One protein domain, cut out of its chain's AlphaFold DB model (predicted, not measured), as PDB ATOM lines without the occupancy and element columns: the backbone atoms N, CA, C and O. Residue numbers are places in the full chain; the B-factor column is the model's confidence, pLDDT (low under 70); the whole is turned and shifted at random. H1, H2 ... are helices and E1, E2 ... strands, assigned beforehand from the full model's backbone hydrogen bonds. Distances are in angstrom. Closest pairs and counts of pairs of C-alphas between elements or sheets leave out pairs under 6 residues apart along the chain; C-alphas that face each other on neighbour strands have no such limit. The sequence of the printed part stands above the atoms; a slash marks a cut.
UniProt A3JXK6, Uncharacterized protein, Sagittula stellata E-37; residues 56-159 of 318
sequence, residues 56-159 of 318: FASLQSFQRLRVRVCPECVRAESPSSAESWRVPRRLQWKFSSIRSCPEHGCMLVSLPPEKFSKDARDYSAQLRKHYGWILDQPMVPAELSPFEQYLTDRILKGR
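This is residues 56 to 159 of the 318 residues of an uncharacterized protein of Sagittula stellata E-37 (UniProt A3JXK6). There is little regular structure: short helices H1 to H4 cluster at one end, and helix H5 and strand E1 lie toward the other, with long loops between. The printed part has 104 residues, 39 in named elements, mostly helix, in the order E1, H1, H2, H3, H4, H5. It is compact, with a radius of gyration of the C-alphas of 13.5 A and spans of 38 by 29 by 20 A.

E1, residues 56 to 58, begins at C-alpha 56 (150.117, 167.503, 205.659). H1 is residues 71 to 77, H2 81 to 86, H3 123 to 129 and H4 131 to 135. H5, residues 146 to 156, measures 14.8 A from first to last C-alpha and ends at (143.192, 177.331, 200.647).

E1 pairs with no named strand. H1 touches H4; their closest C-alphas, Pro 71 and Ile 134, are 5.7 A apart. H2 and H3, a helical hairpin, touch at a shallow tilt of 17 degrees, opposite ways; their closest C-alphas, Ser 81 and Arg 128, are 4.9 A apart. H5 touches no helix. Every O i to N i+4 pair is within hydrogen-bond range in H1, H3, H4 and H5; H2 has 0 of 2, and 2 of 3 O i to N i+3 pairs.

The links E1 to H1 and H2 to H3 are long, 12 and 36 residues. The printed part has no cut, and no printed residue is under 70 in pLDDT.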
ATOM      1  N   PHE A  56     149.153 168.544 205.967       88.25
ATOM      2  CA  PHE A  56     150.117 167.503 205.659       88.25
ATOM      3  C   PHE A  56     149.713 166.731 204.406       88.25
ATOM      4  O   PHE A  56     148.539 166.432 204.173       88.25
ATOM      5  N   ALA A  57     150.702 166.369 203.595       88.12
ATOM      6  CA  ALA A  57     150.487 165.520 202.439       88.12
ATOM      7  C   ALA A  57     151.630 164.521 202.237       88.12
ATOM      8  O   ALA A  57     152.785 164.799 202.565       88.12
ATOM      9  N   SER A  58     151.315 163.369 201.646       89.12
ATOM     10  CA  SER A  58     152.293 162.333 201.297       89.12
ATOM     11  C   SER A  58     152.516 162.279 199.784       89.12
ATOM     12  O   SER A  58     151.765 162.871 199.008       89.12
ATOM     13  N   LEU A  59     153.515 161.518 199.328       87.38
ATOM     14  CA  LEU A  59     153.745 161.264 197.895       87.38
ATOM     15  C   LEU A  59     152.537 160.646 197.169       87.38
ATOM     16  O   LEU A  59     152.429 160.780 195.952       87.38
ATOM     17  N   GLN A  60     151.644 159.966 197.892       84.38
ATOM     18  CA  GLN A  60     150.452 159.337 197.314       84.38
ATOM     19  C   GLN A  60     149.347 160.367 197.045       84.38
ATOM     20  O   GLN A  60     148.657 160.297 196.026       84.38
ATOM     21  N   SER A  61     149.191 161.340 197.946       88.81
ATOM     22  CA  SER A  61     148.166 162.377 197.834       88.81
ATOM     23  C   SER A  61     148.662 163.632 197.112       88.81
ATOM     24  O   SER A  61     147.858 164.403 196.600       88.81
ATOM     25  N   PHE A  62     149.979 163.844 197.023       90.94
ATOM     26  CA  PHE A  62     150.571 165.068 196.488       90.94
ATOM     27  C   PHE A  62     151.566 164.822 195.351       90.94
ATOM     28  O   PHE A  62     152.677 164.313 195.516       90.94
ATOM     29  N   GLN A  63     151.184 165.280 194.166       88.50
ATOM     30  CA  GLN A  63     151.895 165.129 192.909       88.50
ATOM     31  C   GLN A  63     152.798 166.341 192.633       88.50
ATOM     32  O   GLN A  63     152.416 167.322 191.989       88.50
ATOM     33  N   ARG A  64     154.058 166.267 193.079       84.88
ATOM     34  CA  ARG A  64     155.054 167.310 192.760       84.88
ATOM     35  C   ARG A  64     155.472 167.309 191.296       84.88
ATOM     36  O   ARG A  64     155.540 168.381 190.691       84.88
ATOM     37  N   LEU A  65     155.765 166.121 190.771       88.00
ATOM     38  CA  LEU A  65     156.384 165.936 189.456       88.00
ATOM     39  C   LEU A  65     155.359 165.732 188.340       88.00
ATOM     40  O   LEU A  65     155.613 166.110 187.206       88.00
ATOM     41  N   ARG A  66     154.180 165.184 188.649       89.56
ATOM     42  CA  ARG A  66     153.096 165.107 187.669       89.56
ATOM     43  C   ARG A  66     152.477 166.494 187.537       89.56
ATOM     44  O   ARG A  66     151.894 167.013 188.492       89.56
ATOM     45  N   VAL A  67     152.665 167.124 186.383       93.50
ATOM     46  CA  VAL A  67     152.017 168.399 186.081       93.50
ATOM     47  C   VAL A  67     150.614 168.107 185.573       93.50
ATOM     48  O   VAL A  67     150.423 167.243 184.719       93.50
ATOM     49  N   ARG A  68     149.637 168.815 186.134       95.06
ATOM     50  CA  ARG A  68     148.241 168.767 185.713       95.06
ATOM     51  C   ARG A  68     147.753 170.178 185.466       95.06
ATOM     52  O   ARG A  68     148.127 171.074 186.228       95.06
ATOM     53  N   VAL A  69     146.947 170.351 184.428       96.19
ATOM     54  CA  VAL A  69     146.412 171.651 184.021       96.19
ATOM     55  C   VAL A  69     144.984 171.545 183.533       96.19
ATOM     56  O   VAL A  69     144.547 170.490 183.084       96.19
ATOM     57  N   CYS A  70     144.275 172.664 183.595       96.94
ATOM     58  CA  CYS A  70     143.049 172.868 182.845       96.94
ATOM     59  C   CYS A  70     143.402 173.413 181.450       96.94
ATOM     60  O   CYS A  70     144.030 174.473 181.386       96.94
ATOM     61  N   PRO A  71     143.011 172.737 180.352       96.38
ATOM     62  CA  PRO A  71     143.212 173.257 178.999       96.38
ATOM     63  C   PRO A  71     142.577 174.636 178.786       96.38
ATOM     64  O   PRO A  71     143.198 175.500 178.174       96.38
ATOM     65  N   GLU A  72     141.397 174.884 179.364       96.31
ATOM     66  CA  GLU A  72     140.705 176.172 179.233       96.31
ATOM     67  C   GLU A  72     141.417 177.315 179.965       96.31
ATOM     68  O   GLU A  72     141.579 178.384 179.385       96.31
ATOM     69  N   CYS A  73     141.960 177.090 181.174       96.19
ATOM     70  CA  CYS A  73     142.802 178.107 181.828       96.19
ATOM     71  C   CYS A  73     144.014 178.460 180.953       96.19
ATOM     72  O   CYS A  73     144.398 179.621 180.864       96.19
ATOM     73  N   VAL A  74     144.623 177.467 180.292       96.06
ATOM     74  CA  VAL A  74     145.762 177.721 179.400       96.06
ATOM     75  C   VAL A  74     145.326 178.533 178.178       96.06
ATOM     76  O   VAL A  74     146.018 179.488 177.841       96.06
ATOM     77  N   ARG A  75     144.175 178.221 177.561       94.06
ATOM     78  CA  ARG A  75     143.614 179.003 176.439       94.06
ATOM     79  C   ARG A  75     143.293 180.445 176.828       94.06
ATOM     80  O   ARG A  75     143.558 181.351 176.047       94.06
ATOM     81  N   ALA A  76     142.726 180.648 178.014       93.69
ATOM     82  CA  ALA A  76     142.295 181.963 178.475       93.69
ATOM     83  C   ALA A  76     143.471 182.873 178.871       93.69
ATOM     84  O   ALA A  76     143.428 184.076 178.629       93.69
ATOM     85  N   GLU A  77     144.518 182.316 179.485       93.62
ATOM     86  CA  GLU A  77     145.581 183.107 180.123       93.62
ATOM     87  C   GLU A  77     146.896 183.151 179.318       93.62
ATOM     88  O   GLU A  77     147.743 184.013 179.563       93.62
ATOM     89  N   SER A  78     147.096 182.235 178.364       92.62
ATOM     90  CA  SER A  78     148.321 182.134 177.562       92.62
ATOM     91  C   SER A  78     148.011 182.352 176.080       92.62
ATOM     92  O   SER A  78     147.542 181.426 175.430       92.62
ATOM     93  N   PRO A  79     148.320 183.525 175.495       90.06
ATOM     94  CA  PRO A  79     148.094 183.773 174.067       90.06
ATOM     95  C   PRO A  79     148.970 182.902 173.152       90.06
ATOM     96  O   PRO A  79     148.600 182.578 172.026       90.06
ATOM     97  N   SER A  80     150.162 182.529 173.626       92.88
ATOM     98  CA  SER A  80     151.144 181.755 172.868       92.88
ATOM     99  C   SER A  80     151.983 180.858 173.779       92.88
ATOM    100  O   SER A  80     152.047 181.063 174.991       92.88
ATOM    101  N   SER A  81     152.701 179.890 173.200       91.69
ATOM    102  CA  SER A  81     153.627 179.029 173.951       91.69
ATOM    103  C   SER A  81     154.793 179.803 174.588       91.69
ATOM    104  O   SER A  81     155.332 179.383 175.616       91.69
ATOM    105  N   ALA A  82     155.185 180.945 174.012       91.38
ATOM    106  CA  ALA A  82     156.221 181.818 174.564       91.38
ATOM    107  C   ALA A  82     155.780 182.451 175.895       91.38
ATOM    108  O   ALA A  82     156.600 182.627 176.801       91.38
ATOM    109  N   GLU A  83     154.477 182.699 176.035       91.75
ATOM    110  CA  GLU A  83     153.840 183.342 177.185       91.75
ATOM    111  C   GLU A  83     153.223 182.356 178.186       91.75
ATOM    112  O   GLU A  83     152.510 182.761 179.100       91.75
ATOM    113  N   SER A  84     153.570 181.068 178.096       89.69
ATOM    114  CA  SER A  84     153.060 180.015 178.988       89.69
ATOM    115  C   SER A  84     153.316 180.256 180.481       89.69
ATOM    116  O   SER A  84     152.680 179.642 181.334       89.69
ATOM    117  N   TRP A  85     154.254 181.143 180.817       87.81
ATOM    118  CA  TRP A  85     154.553 181.555 182.185       87.81
ATOM    119  C   TRP A  85     153.426 182.365 182.840       87.81
ATOM    120  O   TRP A  85     153.420 182.464 184.066       87.81
ATOM    121  N   ARG A  86     152.481 182.909 182.056       91.44
ATOM    122  CA  ARG A  86     151.316 183.654 182.559       91.44
ATOM    123  C   ARG A  86     150.340 182.779 183.336       91.44
ATOM    124  O   ARG A  86     149.731 183.267 184.277       91.44
ATOM    125  N   VAL A  87     150.241 181.498 182.981       92.75
ATOM    126  CA  VAL A  87     149.368 180.542 183.667       92.75
ATOM    127  C   VAL A  87     150.039 180.141 184.983       92.75
ATOM    128  O   VAL A  87     151.099 179.509 184.950       92.75
ATOM    129  N   PRO A  88     149.471 180.435 186.163       90.06
ATOM    130  CA  PRO A  88     150.057 180.019 187.426       90.06
ATOM    131  C   PRO A  88     149.773 178.536 187.692       90.06
ATOM    132  O   PRO A  88     148.680 178.016 187.447       90.06
ATOM    133  N   ARG A  89     150.744 177.819 188.273       89.56
ATOM    134  CA  ARG A  89     150.488 176.455 188.759       89.56
ATOM    135  C   ARG A  89     149.680 176.519 190.045       89.56
ATOM    136  O   ARG A  89     150.236 176.749 191.120       89.56
ATOM    137  N   ARG A  90     148.389 176.227 189.947       90.81
ATOM    138  CA  ARG A  90     147.491 176.214 191.103       90.81
ATOM    139  C   ARG A  90     147.911 175.157 192.123       90.81
ATOM    140  O   ARG A  90     148.289 174.035 191.773       90.81
ATOM    141  N   LEU A  91     147.858 175.526 193.399       90.12
ATOM    142  CA  LEU A  91     148.358 174.701 194.496       90.12
ATOM    143  C   LEU A  91     147.534 173.416 194.659       90.12
ATOM    144  O   LEU A  91     148.092 172.321 194.749       90.12
ATOM    145  N   GLN A  92     146.212 173.554 194.609       91.44
ATOM    146  CA  GLN A  92     145.242 172.471 194.724       91.44
ATOM    147  C   GLN A  92     145.364 171.442 193.586       91.44
ATOM    148  O   GLN A  92     145.203 170.247 193.814       91.44
ATOM    149  N   TRP A  93     145.795 171.853 192.385       93.38
ATOM    150  CA  TRP A  93     146.041 170.939 191.257       93.38
ATOM    151  C   TRP A  93     147.235 170.007 191.462       93.38
ATOM    152  O   TRP A  93     147.478 169.118 190.645       93.38
ATOM    153  N   LYS A  94     148.003 170.163 192.539       92.38
ATOM    154  CA  LYS A  94     149.031 169.189 192.925       92.38
ATOM    155  C   LYS A  94     148.455 168.047 193.759       92.38
ATOM    156  O   LYS A  94     149.126 167.036 193.912       92.38
ATOM    157  N   PHE A  95     147.239 168.167 194.279       93.69
ATOM    158  CA  PHE A  95     146.655 167.158 195.153       93.69
ATOM    159  C   PHE A  95     145.862 166.120 194.348       93.69
ATOM    160  O   PHE A  95     144.903 166.480 193.669       93.69
ATOM    161  N   SER A  96     146.274 164.848 194.357       94.00
ATOM    162  CA  SER A  96     145.823 163.813 193.408       94.00
ATOM    163  C   SER A  96     144.304 163.648 193.364       94.00
ATOM    164  O   SER A  96     143.755 163.475 192.277       94.00
ATOM    165  N   SER A  97     143.637 163.803 194.509       96.25
ATOM    166  CA  SER A  97     142.184 163.683 194.631       96.25
ATOM    167  C   SER A  97     141.379 164.844 194.028       96.25
ATOM    168  O   SER A  97     140.178 164.697 193.829       96.25
ATOM    169  N   ILE A  98     142.029 165.963 193.687       96.44
ATOM    170  CA  ILE A  98     141.425 167.088 192.957       96.44
ATOM    171  C   ILE A  98     141.704 166.893 191.469       96.44
ATOM    172  O   ILE A  98     142.866 166.854 191.043       96.44
ATOM    173  N   ARG A  99     140.636 166.717 190.690       96.50
ATOM    174  CA  ARG A  99     140.680 166.278 189.288       96.50
ATOM    175  C   ARG A  99     139.913 167.189 188.347       96.50
ATOM    176  O   ARG A  99     140.084 167.045 187.143       96.50
ATOM    177  N   SER A 100     139.125 168.116 188.872       96.69
ATOM    178  CA  SER A 100     138.398 169.129 188.115       96.69
ATOM    179  C   SER A 100     138.986 170.526 188.312       96.69
ATOM    180  O   SER A 100     139.644 170.840 189.312       96.69
ATOM    181  N   CYS A 101     138.771 171.372 187.312       96.06
ATOM    182  CA  CYS A 101     139.034 172.795 187.383       96.06
ATOM    183  C   CYS A 101     137.805 173.517 187.954       96.06
ATOM    184  O   CYS A 101     136.746 173.438 187.336       96.06
ATOM    185  N   PRO A 102     137.930 174.262 189.066       92.56
ATOM    186  CA  PRO A 102     136.801 174.996 189.636       92.56
ATOM    187  C   PRO A 102     136.344 176.177 188.768       92.56
ATOM    188  O   PRO A 102     135.221 176.632 188.917       92.56
ATOM    189  N   GLU A 103     137.202 176.691 187.884       93.62
ATOM    190  CA  GLU A 103     136.875 177.852 187.043       93.62
ATOM    191  C   GLU A 103     136.151 177.476 185.755       93.62
ATOM    192  O   GLU A 103     135.317 178.232 185.276       93.62
ATOM    193  N   HIS A 104     136.483 176.314 185.190       95.75
ATOM    194  CA  HIS A 104     136.014 175.905 183.865       95.75
ATOM    195  C   HIS A 104     135.172 174.624 183.892       95.75
ATOM    196  O   HIS A 104     134.797 174.128 182.833       95.75
ATOM    197  N   GLY A 105     134.927 174.050 185.077       95.94
ATOM    198  CA  GLY A 105     134.064 172.878 185.244       95.94
ATOM    199  C   GLY A 105     134.490 171.685 184.388       95.94
ATOM    200  O   GLY A 105     133.645 171.010 183.809       95.94
ATOM    201  N   CYS A 106     135.796 171.435 184.243       96.50
ATOM    202  CA  CYS A 106     136.319 170.385 183.367       96.50
ATOM    203  C   CYS A 106     137.460 169.582 184.002       96.50
ATOM    204  O   CYS A 106     138.123 170.041 184.937       96.50
ATOM    205  N   MET A 107     137.695 168.367 183.503       97.19
ATOM    206  CA  MET A 107     138.771 167.501 183.989       97.19
ATOM    207  C   MET A 107     140.149 168.114 183.723       97.19
ATOM    208  O   MET A 107     140.453 168.585 182.628       97.19
ATOM    209  N   LEU A 108     141.023 168.041 184.725       97.00
ATOM    210  CA  LEU A 108     142.435 168.363 184.583       97.00
ATOM    211  C   LEU A 108     143.131 167.284 183.752       97.00
ATOM    212  O   LEU A 108     142.992 166.086 184.015       97.00
ATOM    213  N   VAL A 109     143.962 167.711 182.809       96.19
ATOM    214  CA  VAL A 109     144.792 166.819 181.998       96.19
ATOM    215  C   VAL A 109     146.176 166.696 182.616       96.19
ATOM    216  O   VAL A 109     146.742 167.672 183.112       96.19
ATOM    217  N   SER A 110     146.727 165.482 182.619       95.19
ATOM    218  CA  SER A 110     148.100 165.238 183.068       95.19
ATOM    219  C   SER A 110     149.052 165.352 181.890       95.19
ATOM    220  O   SER A 110     148.860 164.662 180.893       95.19
ATOM    221  N   LEU A 111     150.088 166.175 182.023       94.88
ATOM    222  CA  LEU A 111     151.122 166.283 180.999       94.88
ATOM    223  C   LEU A 111     151.919 164.971 180.913       94.88
ATOM    224  O   LEU A 111     152.037 164.258 181.923       94.88
ATOM    225  N   PRO A 112     152.501 164.661 179.740       91.94
ATOM    226  CA  PRO A 112     153.435 163.553 179.598       91.94
ATOM    227  C   PRO A 112     154.560 163.621 180.649       91.94
ATOM    228  O   PRO A 112     155.067 164.707 180.936       91.94
ATOM    229  N   PRO A 113     154.949 162.487 181.258       89.50
ATOM    230  CA  PRO A 113     155.978 162.481 182.288       89.50
ATOM    231  C   PRO A 113     157.356 162.816 181.705       89.50
ATOM    232  O   PRO A 113     157.712 162.371 180.615       89.50
ATOM    233  N   GLU A 114     158.163 163.545 182.473       91.31
ATOM    234  CA  GLU A 114     159.562 163.794 182.123       91.31
ATOM    235  C   GLU A 114     160.482 162.657 182.553       91.31
ATOM    236  O   GLU A 114     160.279 162.022 183.592       91.31
ATOM    237  N   LYS A 115     161.571 162.476 181.796       86.75
ATOM    238  CA  LYS A 115     162.633 161.522 182.140       86.75
ATOM    239  C   LYS A 115     163.353 161.912 183.433       86.75
ATOM    240  O   LYS A 115     163.706 161.042 184.226       86.75
ATOM    241  N   PHE A 116     163.575 163.210 183.652       85.38
ATOM    242  CA  PHE A 116     164.282 163.708 184.827       85.38
ATOM    243  C   PHE A 116     163.364 164.535 185.726       85.38
ATOM    244  O   PHE A 116     162.684 165.465 185.296       85.38
ATOM    245  N   SER A 117     163.409 164.247 187.029       81.75
ATOM    246  CA  SER A 117     162.583 164.923 188.039       81.75
ATOM    247  C   SER A 117     162.815 166.435 188.109       81.75
ATOM    248  O   SER A 117     161.927 167.174 188.527       81.75
ATOM    249  N   LYS A 118     163.999 166.900 187.705       81.00
ATOM    250  CA  LYS A 118     164.369 168.316 187.677       81.00
ATOM    251  C   LYS A 118     163.600 169.103 186.606       81.00
ATOM    252  O   LYS A 118     163.246 170.251 186.858       81.00
ATOM    253  N   ASP A 119     163.285 168.468 185.479       84.50
ATOM    254  CA  ASP A 119     162.585 169.094 184.350       84.50
ATOM    255  C   ASP A 119     161.081 169.182 184.639       84.50
ATOM    256  O   ASP A 119     160.456 170.216 184.421       84.50
ATOM    257  N   ALA A 120     160.532 168.153 185.293       86.44
ATOM    258  CA  ALA A 120     159.152 168.129 185.780       86.44
ATOM    259  C   ALA A 120     158.823 169.228 186.818       86.44
ATOM    260  O   ALA A 120     157.653 169.511 187.090       86.44
ATOM    261  N   ARG A 121     159.839 169.833 187.454       86.25
ATOM    262  CA  ARG A 121     159.650 170.917 188.435       86.25
ATOM    263  C   ARG A 121     159.506 172.294 187.784       86.25
ATOM    264  O   ARG A 121     158.891 173.160 188.404       86.25
ATOM    265  N   ASP A 122     160.036 172.496 186.577       88.81
ATOM    266  CA  ASP A 122     159.938 173.761 185.837       88.81
ATOM    267  C   ASP A 122     158.590 173.820 185.098       88.81
ATOM    268  O   ASP A 122     158.462 173.447 183.934       88.81
ATOM    269  N   TYR A 123     157.545 174.234 185.820       90.88
ATOM    270  CA  TYR A 123     156.167 174.224 185.322       90.88
ATOM    271  C   TYR A 123     155.988 175.020 184.023       90.88
ATOM    272  O   TYR A 123     155.375 174.519 183.084       90.88
ATOM    273  N   SER A 124     156.550 176.226 183.936       90.88
ATOM    274  CA  SER A 124     156.420 177.067 182.741       90.88
ATOM    275  C   SER A 124     157.114 176.440 181.529       90.88
ATOM    276  O   SER A 124     156.584 176.501 180.417       90.88
ATOM    277  N   ALA A 125     158.259 175.773 181.733       91.62
ATOM    278  CA  ALA A 125     158.905 174.997 180.677       91.62
ATOM    279  C   ALA A 125     158.044 173.803 180.227       91.62
ATOM    280  O   ALA A 125     157.932 173.568 179.024       91.62
ATOM    281  N   GLN A 126     157.389 173.103 181.160       94.31
ATOM    282  CA  GLN A 126     156.454 172.015 180.843       94.31
ATOM    283  C   GLN A 126     155.266 172.509 180.007       94.31
ATOM    284  O   GLN A 126     154.939 171.894 178.992       94.31
ATOM    285  N   LEU A 127     154.666 173.646 180.374       94.75
ATOM    286  CA  LEU A 127     153.582 174.243 179.589       94.75
ATOM    287  C   LEU A 127     154.037 174.642 178.192       94.75
ATOM    288  O   LEU A 127     153.338 174.359 177.229       94.75
ATOM    289  N   ARG A 128     155.218 175.257 178.065       94.94
ATOM    290  CA  ARG A 128     155.765 175.643 176.757       94.94
ATOM    291  C   ARG A 128     155.979 174.424 175.865       94.94
ATOM    292  O   ARG A 128     155.568 174.433 174.711       94.94
ATOM    293  N   LYS A 129     156.612 173.382 176.411       95.06
ATOM    294  CA  LYS A 129     156.929 172.138 175.699       95.06
ATOM    295  C   LYS A 129     155.672 171.431 175.191       95.06
ATOM    296  O   LYS A 129     155.679 170.901 174.087       95.06
ATOM    297  N   HIS A 130     154.610 171.428 175.994       96.00
ATOM    298  CA  HIS A 130     153.375 170.702 175.705       96.00
ATOM    299  C   HIS A 130     152.225 171.601 175.241       96.00
ATOM    300  O   HIS A 130     151.094 171.138 175.193       96.00
ATOM    301  N   TYR A 131     152.493 172.859 174.881       96.06
ATOM    302  CA  TYR A 131     151.458 173.865 174.639       96.06
ATOM    303  C   TYR A 131     150.418 173.422 173.602       96.06
ATOM    304  O   TYR A 131     149.241 173.337 173.933       96.06
ATOM    305  N   GLY A 132     150.852 173.056 172.390       95.44
ATOM    306  CA  GLY A 132     149.944 172.573 171.340       95.44
ATOM    307  C   GLY A 132     149.144 171.347 171.787       95.44
ATOM    308  O   GLY A 132     147.924 171.353 171.723       95.44
ATOM    309  N   TRP A 133     149.817 170.361 172.389       96.62
ATOM    310  CA  TRP A 133     149.156 169.165 172.919       96.62
ATOM    311  C   TRP A 133     148.086 169.486 173.973       96.62
ATOM    312  O   TRP A 133     147.043 168.838 173.981       96.62
ATOM    313  N   ILE A 134     148.329 170.470 174.852       96.75
ATOM    314  CA  ILE A 134     147.352 170.937 175.848       96.75
ATOM    315  C   ILE A 134     146.135 171.543 175.143       96.75
ATOM    316  O   ILE A 134     145.009 171.236 175.527       96.75
ATOM    317  N   LEU A 135     146.354 172.377 174.123       94.81
ATOM    318  CA  LEU A 135     145.277 173.015 173.364       94.81
ATOM    319  C   LEU A 135     144.450 172.021 172.544       94.81
ATOM    320  O   LEU A 135     143.264 172.263 172.332       94.81
ATOM    321  N   ASP A 136     145.044 170.896 172.157       96.00
ATOM    322  CA  ASP A 136     144.354 169.809 171.461       96.00
ATOM    323  C   ASP A 136     143.577 168.891 172.421       96.00
ATOM    324  O   ASP A 136     142.814 168.031 171.975       96.00
ATOM    325  N   GLN A 137     143.747 169.035 173.745       96.06
ATOM    326  CA  GLN A 137     142.994 168.215 174.690       96.06
ATOM    327  C   GLN A 137     141.512 168.607 174.700       96.06
ATOM    328  O   GLN A 137     141.185 169.799 174.797       96.06
ATOM    329  N   PRO A 138     140.604 167.613 174.676       93.88
ATOM    330  CA  PRO A 138     139.181 167.880 174.732       93.88
ATOM    331  C   PRO A 138     138.795 168.455 176.094       93.88
ATOM    332  O   PRO A 138     139.297 168.035 177.142       93.88
ATOM    333  N   MET A 139     137.838 169.376 176.076       93.19
ATOM    334  CA  MET A 139     137.131 169.780 177.280       93.19
ATOM    335  C   MET A 139     136.205 168.632 177.689       93.19
ATOM    336  O   MET A 139     135.250 168.309 176.985       93.19
ATOM    337  N   VAL A 140     136.520 167.979 178.806       95.50
ATOM    338  CA  VAL A 140     135.668 166.941 179.397       95.50
ATOM    339  C   VAL A 140     134.943 167.552 180.594       95.50
ATOM    340  O   VAL A 140     135.619 167.832 181.590       95.50
ATOM    341  N   PRO A 141     133.610 167.752 180.535       96.00
ATOM    342  CA  PRO A 141     132.851 168.341 181.632       96.00
ATOM    343  C   PRO A 141     133.010 167.561 182.939       96.00
ATOM    344  O   PRO A 141     132.896 166.334 182.982       96.00
ATOM    345  N   ALA A 142     133.286 168.290 184.011       94.88
ATOM    346  CA  ALA A 142     133.419 167.805 185.373       94.88
ATOM    347  C   ALA A 142     133.282 168.988 186.340       94.88
ATOM    348  O   ALA A 142     134.284 169.555 186.779       94.88
ATOM    349  N   GLU A 143     132.041 169.337 186.679       93.88
ATOM    350  CA  GLU A 143     131.727 170.324 187.719       93.88
ATOM    351  C   GLU A 143     132.419 169.985 189.027       93.88
ATOM    352  O   GLU A 143     132.430 168.818 189.400       93.88
ATOM    353  N   LEU A 144     132.951 170.967 189.749       93.69
ATOM    354  CA  LEU A 144     133.649 170.732 191.013       93.69
ATOM    355  C   LEU A 144     132.733 170.018 192.026       93.69
ATOM    356  O   LEU A 144     131.668 170.515 192.381       93.69
ATOM    357  N   SER A 145     133.142 168.839 192.511       96.19
ATOM    358  CA  SER A 145     132.329 168.087 193.483       96.19
ATOM    359  C   SER A 145     132.423 168.698 194.884       96.19
ATOM    360  O   SER A 145     133.454 169.291 195.213       96.19
ATOM    361  N   PRO A 146     131.435 168.462 195.773       97.50
ATOM    362  CA  PRO A 146     131.546 168.830 197.187       97.50
ATOM    363  C   PRO A 146     132.812 168.287 197.864       97.50
ATOM    364  O   PRO A 146     133.401 168.964 198.705       97.50
ATOM    365  N   PHE A 147     133.270 167.095 197.466       98.12
ATOM    366  CA  PHE A 147     134.527 166.513 197.939       98.12
ATOM    367  C   PHE A 147     135.752 167.320 197.485       98.12
ATOM    368  O   PHE A 147     136.611 167.665 198.293       98.12
ATOM    369  N   GLU A 148     135.841 167.653 196.197       97.88
ATOM    370  CA  GLU A 148     136.956 168.444 195.666       97.88
ATOM    371  C   GLU A 148     136.944 169.881 196.198       97.88
ATOM    372  O   GLU A 148     138.011 170.434 196.479       97.88
ATOM    373  N   GLN A 149     135.756 170.460 196.392       97.38
ATOM    374  CA  GLN A 149     135.575 171.750 197.052       97.38
ATOM    375  C   GLN A 149     136.076 171.689 198.498       97.38
ATOM    376  O   GLN A 149     136.879 172.526 198.897       97.38
ATOM    377  N   TYR A 150     135.703 170.653 199.254       97.44
ATOM    378  CA  TYR A 150     136.201 170.433 200.612       97.44
ATOM    379  C   TYR A 150     137.733 170.340 200.667       97.44
ATOM    380  O   TYR A 150     138.360 171.031 201.469       97.44
ATOM    381  N   LEU A 151     138.358 169.542 199.794       96.12
ATOM    382  CA  LEU A 151     139.821 169.454 199.735       96.12
ATOM    383  C   LEU A 151     140.457 170.795 199.344       96.12
ATOM    384  O   LEU A 151     141.490 171.176 199.894       96.12
ATOM    385  N   THR A 152     139.843 171.520 198.410       95.00
ATOM    386  CA  THR A 152     140.298 172.854 198.000       95.00
ATOM    387  C   THR A 152     140.232 173.836 199.166       95.00
ATOM    388  O   THR A 152     141.197 174.563 199.398       95.00
ATOM    389  N   ASP A 153     139.152 173.818 199.943       94.94
ATOM    390  CA  ASP A 153     138.985 174.666 201.121       94.94
ATOM    391  C   ASP A 153     139.970 174.300 202.232       94.94
ATOM    392  O   ASP A 153     140.613 175.196 202.774       94.94
ATOM    393  N   ARG A 154     140.207 173.009 202.489       94.06
ATOM    394  CA  ARG A 154     141.261 172.564 203.418       94.06
ATOM    395  C   ARG A 154     142.632 173.132 203.048       94.06
ATOM    396  O   ARG A 154     143.364 173.612 203.906       94.06
ATOM    397  N   ILE A 155     142.963 173.141 201.755       92.50
ATOM    398  CA  ILE A 155     144.236 173.677 201.251       92.50
ATOM    399  C   ILE A 155     144.265 175.213 201.312       92.50
ATOM    400  O   ILE A 155     145.282 175.809 201.673       92.50
ATOM    401  N   LEU A 156     143.186 175.885 200.902       91.06
ATOM    402  CA  LEU A 156     143.192 177.331 200.647       91.06
ATOM    403  C   LEU A 156     142.676 178.188 201.811       91.06
ATOM    404  O   LEU A 156     143.072 179.351 201.930       91.06
ATOM    405  N   LYS A 157     141.824 177.635 202.664       91.81
ATOM    406  CA  LYS A 157     141.180 178.324 203.789       91.81
ATOM    407  C   LYS A 157     141.613 177.748 205.138       91.81
ATOM    408  O   LYS A 157     141.625 178.491 206.111       91.81
ATOM    409  N   GLY A 158     142.057 176.493 205.165       90.75
ATOM    410  CA  GLY A 158     142.533 175.807 206.365       90.75
ATOM    411  C   GLY A 158     141.518 174.794 206.893       90.75
ATOM    412  O   GLY A 158     140.541 174.459 206.221       90.75
ATOM    413  N   ARG A 159     141.772 174.276 208.097       92.00
ATOM    414  CA  ARG A 159     140.926 173.250 208.720       92.00
ATOM    415  C   ARG A 159     139.598 173.816 209.204       92.00
ATOM    416  O   ARG A 159     139.556 174.907 209.765       92.00
TER     417      ARG A 159